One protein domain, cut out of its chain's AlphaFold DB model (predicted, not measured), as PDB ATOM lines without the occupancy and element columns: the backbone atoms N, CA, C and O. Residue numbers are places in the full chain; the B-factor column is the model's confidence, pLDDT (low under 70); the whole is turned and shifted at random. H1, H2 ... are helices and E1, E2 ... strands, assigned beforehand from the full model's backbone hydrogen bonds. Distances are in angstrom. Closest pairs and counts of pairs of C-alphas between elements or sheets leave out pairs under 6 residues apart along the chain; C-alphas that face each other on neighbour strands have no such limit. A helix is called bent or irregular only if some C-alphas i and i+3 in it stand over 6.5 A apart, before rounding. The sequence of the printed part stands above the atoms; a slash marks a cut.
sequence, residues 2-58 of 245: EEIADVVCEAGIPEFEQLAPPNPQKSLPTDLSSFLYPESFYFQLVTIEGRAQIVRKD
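AT A GLANCE: This is residues 2 to 58 of the 245 residues of an uncharacterized protein of Rhynchosporium agropyri (UniProt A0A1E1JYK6). A kinked helix, H1, packs on a two-stranded hairpin, E1 and E2, mainly on E2, and beyond them the backbone swings out in a wide open loop with a short helix, H2, near its far end. Residues 20 to 28 and residues 30 to 36, of which 32 to 36 belong to H2, stick out from this small body, and residues 37 to 41 lead back to the hairpin. The printed part has 57 residues, with two named helices and two named strands in the order H1, H2, E1, E2; the sheet has the order E1, E2 and is antiparallel. The class is mixed, helices and strands, with 37 residues in named elements. The whole is loose, with a radius of gyration of the C-alphas of 14.2 A, and elongated, its C-alphas spanning 43 by 23 by 22 A.

IN THESE COORDINATES: The first element, H1, holds residues 2 to 19 and begins with C-alpha 2 at (-54.842, -31.392, 24.306). It measures 23.5 A from first to last C-alpha and ends with C-alpha 19 at (-47.953, -51.837, 14.993). H1 is irregular, with C-alphas 11 and 14 at 7.7 A from each other, and it has a kink of 62 degrees near residue 13. Residues 20 to 31 hold no named element. H2 follows, residues 32 to 36, 6.1 A from first to last C-alpha. E1 holds residues 42 to 48 and is 18.0 A long between its end C-alphas. E2 holds residues 51 to 57, is 18.5 A long in the same measure, and ends with C-alpha 57 at (-38.325, -41.980, 11.777).

HOW THE PARTS SIT: E1 and E2 form a hairpin and are antiparallel neighbours, with 148 degrees between their N-to-C directions. Their C-alphas face each other from 42 and 57, 5.4 A apart, to 48 and 51, also 5.4 A apart. Among the backbone pairs within hydrogen-bond range are N 46 and O 53 at 2.8 A and N 55 and O 44 at 2.9 A. Residues 4 to 15 of H1 come within 10 A of the sheet, with 26 pairs of C-alphas to E2 and 11 to E1. Between H1 and E2 there are 9 pairs of C-alphas within 8 A, the closest being those of Ala 11 and Gln 53, 5.1 A apart. Between H1 and E1 there is 1 such pair, the C-alphas of Val 8 and Leu 45, 6.8 A apart. H2 is apart from E2, with no C-alpha of the one within 8 A of the other, and by the same distance H1 and H2 are apart. In H2 every O i to N i+4 pair is within hydrogen-bond range, while in H1 11 of 14 are.

THE WHOLE: The two C-alphas farthest apart are those of Asp 31 and Glu 49, 43.7 A. Without the stretches that stand free, residues 20 to 28 and 30 to 36, the body has 41 residues and spans 39 by 23 by 17 A, with a radius of gyration of 11.3 A. The link from H1 to H2 is long, 12 residues, and its C-alphas lie 8 to 22 A from the mean of the C-alphas. The links from H2 to E1, 5 residues, and from E1 to E2, 2 residues, are tight. The printed part has no cut. The mean pLDDT of the printed part is 78.9, and the model's confidence is low, under 70, at residue 2 and at residues 20 to 29.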
ATOM      1  N   GLU A   2     -53.889 -30.387  24.834       58.22
ATOM      2  CA  GLU A   2     -54.842 -31.392  24.306       58.22
ATOM      3  C   GLU A   2     -54.979 -31.366  22.769       58.22
ATOM      4  O   GLU A   2     -54.804 -32.403  22.146       58.22
ATOM      5  N   GLU A   3     -55.114 -30.193  22.133       74.81
ATOM      6  CA  GLU A   3     -55.318 -30.104  20.667       74.81
ATOM      7  C   GLU A   3     -54.215 -30.753  19.807       74.81
ATOM      8  O   GLU A   3     -54.492 -31.267  18.729       74.81
ATOM      9  N   ILE A   4     -52.953 -30.748  20.253       77.12
ATOM     10  CA  ILE A   4     -51.855 -31.378  19.496       77.12
ATOM     11  C   ILE A   4     -51.882 -32.899  19.674       77.12
ATOM     12  O   ILE A   4     -51.581 -33.626  18.729       77.12
ATOM     13  N   ALA A   5     -52.236 -33.383  20.866       78.06
ATOM     14  CA  ALA A   5     -52.333 -34.814  21.132       78.06
ATOM     15  C   ALA A   5     -53.441 -35.457  20.286       78.06
ATOM     16  O   ALA A   5     -53.222 -36.526  19.717       78.06
ATOM     17  N   ASP A   6     -54.573 -34.766  20.137       83.31
ATOM     18  CA  ASP A   6     -55.692 -35.215  19.308       83.31
ATOM     19  C   ASP A   6     -55.291 -35.298  17.831       83.31
ATOM     20  O   ASP A   6     -55.480 -36.335  17.197       83.31
ATOM     21  N   VAL A   7     -54.618 -34.268  17.307       84.25
ATOM     22  CA  VAL A   7     -54.106 -34.257  15.924       84.25
ATOM     23  C   VAL A   7     -53.097 -35.384  15.673       84.25
ATOM     24  O   VAL A   7     -53.112 -35.996  14.606       84.25
ATOM     25  N   VAL A   8     -52.222 -35.687  16.639       84.88
ATOM     26  CA  VAL A   8     -51.277 -36.815  16.539       84.88
ATOM     27  C   VAL A   8     -52.013 -38.154  16.526       84.88
ATOM     28  O   VAL A   8     -51.659 -39.026  15.733       84.88
ATOM     29  N   CYS A   9     -53.023 -38.326  17.383       81.75
ATOM     30  CA  CYS A   9     -53.822 -39.547  17.416       81.75
ATOM     31  C   CYS A   9     -54.575 -39.737  16.097       81.75
ATOM     32  O   CYS A   9     -54.447 -40.788  15.478       81.75
ATOM     33  N   GLU A  10     -55.288 -38.716  15.621       86.69
ATOM     34  CA  GLU A  10     -56.038 -38.777  14.360       86.69
ATOM     35  C   GLU A  10     -55.137 -39.084  13.161       86.69
ATOM     36  O   GLU A  10     -55.464 -39.947  12.347       86.69
ATOM     37  N   ALA A  11     -53.986 -38.414  13.066       88.25
ATOM     38  CA  ALA A  11     -53.041 -38.632  11.979       88.25
ATOM     39  C   ALA A  11     -52.338 -39.995  12.055       88.25
ATOM     40  O   ALA A  11     -51.845 -40.458  11.030       88.25
ATOM     41  N   GLY A  12     -52.247 -40.600  13.246       87.31
ATOM     42  CA  GLY A  12     -51.419 -41.779  13.488       87.31
ATOM     43  C   GLY A  12     -52.138 -43.097  13.752       87.31
ATOM     44  O   GLY A  12     -51.492 -44.141  13.675       87.31
ATOM     45  N   ILE A  13     -53.448 -43.083  14.025       86.31
ATOM     46  CA  ILE A  13     -54.257 -44.295  14.255       86.31
ATOM     47  C   ILE A  13     -53.981 -45.409  13.224       86.31
ATOM     48  O   ILE A  13     -53.719 -46.530  13.663       86.31
ATOM     49  N   PRO A  14     -53.968 -45.157  11.896       85.94
ATOM     50  CA  PRO A  14     -53.816 -46.229  10.909       85.94
ATOM     51  C   PRO A  14     -52.490 -46.997  11.023       85.94
ATOM     52  O   PRO A  14     -52.458 -48.220  10.879       85.94
ATOM     53  N   GLU A  15     -51.386 -46.299  11.282       85.44
ATOM     54  CA  GLU A  15     -50.074 -46.902  11.507       85.44
ATOM     55  C   GLU A  15     -49.973 -47.529  12.901       85.44
ATOM     56  O   GLU A  15     -49.375 -48.596  13.047       85.44
ATOM     57  N   PHE A  16     -50.548 -46.900  13.931       86.19
ATOM     58  CA  PHE A  16     -50.514 -47.432  15.295       86.19
ATOM     59  C   PHE A  16     -51.275 -48.753  15.402       86.19
ATOM     60  O   PHE A  16     -50.783 -49.671  16.049       86.19
ATOM     61  N   GLU A  17     -52.419 -48.892  14.728       82.62
ATOM     62  CA  GLU A  17     -53.189 -50.141  14.678       82.62
ATOM     63  C   GLU A  17     -52.415 -51.283  14.010       82.62
ATOM     64  O   GLU A  17     -52.529 -52.431  14.433       82.62
ATOM     65  N   GLN A  18     -51.590 -50.982  13.002       83.12
ATOM     66  CA  GLN A  18     -50.742 -51.983  12.343       83.12
ATOM     67  C   GLN A  18     -49.568 -52.438  13.217       83.12
ATOM     68  O   GLN A  18     -49.084 -53.560  13.062       83.12
ATOM     69  N   LEU A  19     -49.085 -51.566  14.103       81.06
ATOM     70  CA  LEU A  19     -47.953 -51.837  14.993       81.06
ATOM     71  C   LEU A  19     -48.383 -52.373  16.359       81.06
ATOM     72  O   LEU A  19     -47.583 -53.003  17.051       81.06
ATOM     73  N   ALA A  20     -49.626 -52.117  16.762       69.31
ATOM     74  CA  ALA A  20     -50.161 -52.580  18.025       69.31
ATOM     75  C   ALA A  20     -50.239 -54.119  18.032       69.31
ATOM     76  O   ALA A  20     -50.784 -54.722  17.104       69.31
ATOM     77  N   PRO A  21     -49.723 -54.788  19.076       65.31
ATOM     78  CA  PRO A  21     -49.817 -56.235  19.163       65.31
ATOM     79  C   PRO A  21     -51.290 -56.679  19.263       65.31
ATOM     80  O   PRO A  21     -52.079 -56.046  19.969       65.31
ATOM     81  N   PRO A  22     -51.670 -57.809  18.636       61.50
ATOM     82  CA  PRO A  22     -53.061 -58.271  18.555       61.50
ATOM     83  C   PRO A  22     -53.664 -58.694  19.904       61.50
ATOM     84  O   PRO A  22     -54.871 -58.906  19.995       61.50
ATOM     85  N   ASN A  23     -52.848 -58.834  20.954       59.44
ATOM     86  CA  ASN A  23     -53.311 -59.161  22.296       59.44
ATOM     87  C   ASN A  23     -52.556 -58.316  23.340       59.44
ATOM     88  O   ASN A  23     -51.409 -58.631  23.666       59.44
ATOM     89  N   PRO A  24     -53.162 -57.249  23.888       55.19
ATOM     90  CA  PRO A  24     -52.533 -56.350  24.851       55.19
ATOM     91  C   PRO A  24     -52.555 -56.949  26.263       55.19
ATOM     92  O   PRO A  24     -52.922 -56.269  27.225       55.19
ATOM     93  N   GLN A  25     -52.210 -58.233  26.419       53.53
ATOM     94  CA  GLN A  25     -51.974 -58.774  27.753       53.53
ATOM     95  C   GLN A  25     -50.821 -57.972  28.358       53.53
ATOM     96  O   GLN A  25     -49.663 -58.147  27.997       53.53
ATOM     97  N   LYS A  26     -51.180 -57.045  29.254       53.56
ATOM     98  CA  LYS A  26     -50.292 -56.235  30.091       53.56
ATOM     99  C   LYS A  26     -49.542 -57.143  31.072       53.56
ATOM    100  O   LYS A  26     -49.701 -57.018  32.283       53.56
ATOM    101  N   SER A  27     -48.769 -58.104  30.587       56.84
ATOM    102  CA  SER A  27     -47.708 -58.677  31.399       56.84
ATOM    103  C   SER A  27     -46.612 -57.624  31.484       56.84
ATOM    104  O   SER A  27     -46.230 -57.060  30.456       56.84
ATOM    105  N   LEU A  28     -46.121 -57.333  32.693       57.72
ATOM    106  CA  LEU A  28     -44.865 -56.599  32.802       57.72
ATOM    107  C   LEU A  28     -43.818 -57.308  31.923       57.72
ATOM    108  O   LEU A  28     -43.816 -58.544  31.884       57.72
ATOM    109  N   PRO A  29     -42.954 -56.555  31.225       62.28
ATOM    110  CA  PRO A  29     -41.809 -57.129  30.540       62.28
ATOM    111  C   PRO A  29     -41.054 -58.069  31.481       62.28
ATOM    112  O   PRO A  29     -40.836 -57.742  32.649       62.28
ATOM    113  N   THR A  30     -40.705 -59.252  30.976       73.25
ATOM    114  CA  THR A  30     -40.132 -60.339  31.782       73.25
ATOM    115  C   THR A  30     -38.803 -59.946  32.418       73.25
ATOM    116  O   THR A  30     -38.472 -60.451  33.485       73.25
ATOM    117  N   ASP A  31     -38.058 -59.040  31.786       86.19
ATOM    118  CA  ASP A  31     -36.726 -58.616  32.195       86.19
ATOM    119  C   ASP A  31     -36.562 -57.085  32.185       86.19
ATOM    120  O   ASP A  31     -37.316 -56.341  31.548       86.19
ATOM    121  N   LEU A  32     -35.547 -56.612  32.905       85.31
ATOM    122  CA  LEU A  32     -35.273 -55.197  33.124       85.31
ATOM    123  C   LEU A  32     -34.864 -54.455  31.845       85.31
ATOM    124  O   LEU A  32     -35.160 -53.268  31.720       85.31
ATOM    125  N   SER A  33     -34.224 -55.130  30.883       83.06
ATOM    126  CA  SER A  33     -33.820 -54.510  29.615       83.06
ATOM    127  C   SER A  33     -35.055 -54.158  28.797       83.06
ATOM    128  O   SER A  33     -35.236 -53.002  28.421       83.06
ATOM    129  N   SER A  34     -35.941 -55.133  28.595       80.88
ATOM    130  CA  SER A  34     -37.217 -54.950  27.894       80.88
ATOM    131  C   SER A  34     -38.140 -53.957  28.614       80.88
ATOM    132  O   SER A  34     -38.947 -53.278  27.984       80.88
ATOM    133  N   PHE A  35     -38.025 -53.850  29.943       81.62
ATOM    134  CA  PHE A  35     -38.778 -52.884  30.745       81.62
ATOM    135  C   PHE A  35     -38.308 -51.434  30.565       81.62
ATOM    136  O   PHE A  35     -39.129 -50.519  30.458       81.62
ATOM    137  N   LEU A  36     -36.995 -51.199  30.551       76.25
ATOM    138  CA  LEU A  36     -36.437 -49.853  30.392       76.25
ATOM    139  C   LEU A  36     -36.434 -49.392  28.938       76.25
ATOM    140  O   LEU A  36     -36.708 -48.218  28.672       76.25
ATOM    141  N   TYR A  37     -36.169 -50.323  28.027       74.44
ATOM    142  CA  TYR A  37     -36.059 -50.107  26.592       74.44
ATOM    143  C   TYR A  37     -37.088 -50.972  25.856       74.44
ATOM    144  O   TYR A  37     -36.707 -51.890  25.125       74.44
ATOM    145  N   PRO A  38     -38.396 -50.723  26.058       74.94
ATOM    146  CA  PRO A  38     -39.406 -51.420  25.285       74.94
ATOM    147  C   PRO A  38     -39.222 -51.089  23.807       74.94
ATOM    148  O   PRO A  38     -38.805 -49.978  23.454       74.94
ATOM    149  N   GLU A  39     -39.574 -52.035  22.941       74.50
ATOM    150  CA  GLU A  39     -39.637 -51.770  21.509       74.50
ATOM    151  C   GLU A  39     -40.526 -50.543  21.271       74.50
ATOM    152  O   GLU A  39     -41.696 -50.510  21.655       74.50
ATOM    153  N   SER A  40     -39.921 -49.498  20.713       75.94
ATOM    154  CA  SER A  40     -40.539 -48.187  20.556       75.94
ATOM    155  C   SER A  40     -40.435 -47.755  19.104       75.94
ATOM    156  O   SER A  40     -39.390 -47.894  18.464       75.94
ATOM    157  N   PHE A  41     -41.528 -47.206  18.585       82.62
ATOM    158  CA  PHE A  41     -41.600 -46.671  17.234       82.62
ATOM    159  C   PHE A  41     -41.614 -45.148  17.295       82.62
ATOM    160  O   PHE A  41     -42.398 -44.556  18.035       82.62
ATOM    161  N   TYR A  42     -40.746 -44.514  16.511       83.19
ATOM    162  CA  TYR A  42     -40.601 -43.064  16.497       83.19
ATOM    163  C   TYR A  42     -41.293 -42.473  15.279       83.19
ATOM    164  O   TYR A  42     -41.097 -42.923  14.147       83.19
ATOM    165  N   PHE A  43     -42.082 -41.434  15.523       86.44
ATOM    166  CA  PHE A  43     -42.837 -40.732  14.498       86.44
ATOM    167  C   PHE A  43     -42.605 -39.236  14.615       86.44
ATOM    168  O   PHE A  43     -42.549 -38.684  15.711       86.44
ATOM    169  N   GLN A  44     -42.494 -38.577  13.468       87.31
ATOM    170  CA  GLN A  44     -42.530 -37.128  13.384       87.31
ATOM    171  C   GLN A  44     -43.890 -36.704  12.836       87.31
ATOM    172  O   GLN A  44     -44.279 -37.149  11.755       87.31
ATOM    173  N   LEU A  45     -44.577 -35.812  13.553       88.38
ATOM    174  CA  LEU A  45     -45.737 -35.108  13.017       88.38
ATOM    175  C   LEU A  45     -45.257 -34.086  11.980       88.38
ATOM    176  O   LEU A  45     -44.429 -33.223  12.282       88.38
ATOM    177  N   VAL A  46     -45.763 -34.192  10.758       89.75
ATOM    178  CA  VAL A  46     -45.446 -33.293   9.648       89.75
ATOM    179  C   VAL A  46     -46.726 -32.784   9.001       89.75
ATOM    180  O   VAL A  46     -47.753 -33.460   8.997       89.75
ATOM    181  N   THR A  47     -46.654 -31.595   8.410       91.25
ATOM    182  CA  THR A  47     -47.739 -31.063   7.583       91.25
ATOM    183  C   THR A  47     -47.387 -31.277   6.121       91.25
ATOM    184  O   THR A  47     -46.448 -30.665   5.612       91.25
ATOM    185  N   ILE A  48     -48.143 -32.132   5.437       87.25
ATOM    186  CA  ILE A  48     -48.001 -32.401   4.003       87.25
ATOM    187  C   ILE A  48     -49.288 -31.931   3.331       87.25
ATOM    188  O   ILE A  48     -50.380 -32.351   3.707       87.25
ATOM    189  N   GLU A  49     -49.163 -31.009   2.374       88.94
ATOM    190  CA  GLU A  49     -50.302 -30.453   1.619       88.94
ATOM    191  C   GLU A  49     -51.417 -29.872   2.516       88.94
ATOM    192  O   GLU A  49     -52.609 -30.001   2.243       88.94
ATOM    193  N   GLY A  50     -51.029 -29.233   3.624       86.88
ATOM    194  CA  GLY A  50     -51.966 -28.623   4.573       86.88
ATOM    195  C   GLY A  50     -52.682 -29.614   5.498       86.88
ATOM    196  O   GLY A  50     -53.554 -29.197   6.255       86.88
ATOM    197  N   ARG A  51     -52.318 -30.903   5.470       86.62
ATOM    198  CA  ARG A  51     -52.850 -31.939   6.366       86.62
ATOM    199  C   ARG A  51     -51.765 -32.467   7.294       86.62
ATOM    200  O   ARG A  51     -50.624 -32.654   6.870       86.62
ATOM    201  N   ALA A  52     -52.131 -32.716   8.546       88.81
ATOM    202  CA  ALA A  52     -51.267 -33.392   9.501       88.81
ATOM    203  C   ALA A  52     -51.117 -34.870   9.116       88.81
ATOM    204  O   ALA A  52     -52.103 -35.540   8.814       88.81
ATOM    205  N   GLN A  53     -49.882 -35.358   9.101       90.25
ATOM    206  CA  GLN A  53     -49.527 -36.752   8.851       90.25
ATOM    207  C   GLN A  53     -48.381 -37.148   9.782       90.25
ATOM    208  O   GLN A  53     -47.598 -36.295  10.208       90.25
ATOM    209  N   ILE A  54     -48.251 -38.440  10.072       89.69
ATOM    210  CA  ILE A  54     -47.083 -38.967  10.774       89.69
ATOM    211  C   ILE A  54     -46.125 -39.631   9.789       89.69
ATOM    212  O   ILE A  54     -46.525 -40.331   8.866       89.69
ATOM    213  N   VAL A  55     -44.829 -39.416   9.989       88.00
ATOM    214  CA  VAL A  55     -43.781 -40.093   9.221       88.00
ATOM    215  C   VAL A  55     -42.904 -40.856  10.191       88.00
ATOM    216  O   VAL A  55     -42.375 -40.277  11.143       88.00
ATOM    217  N   ARG A  56     -42.741 -42.157   9.943       85.69
ATOM    218  CA  ARG A  56     -41.842 -42.999  10.730       85.69
ATOM    219  C   ARG A  56     -40.413 -42.489  10.588       85.69
ATOM    220  O   ARG A  56     -39.952 -42.187   9.487       85.69
ATOM    221  N   LYS A  57     -39.723 -42.381  11.713       84.50
ATOM    222  CA  LYS A  57     -38.325 -41.980  11.777       84.50
ATOM    223  C   LYS A  57     -37.487 -43.103  12.346       84.50
ATOM    224  O   LYS A  57     -37.964 -43.910  13.144       84.50
ATOM    225  N   ASP A  58     -36.225 -43.101  11.942       76.62
ATOM    226  CA  ASP A  58     -35.199 -43.802  12.690       76.62
ATOM    227  C   ASP A  58     -35.108 -43.197  14.090       76.62
ATOM    228  O   ASP A  58     -35.407 -42.016  14.296       76.62
TER     229      ASP A  58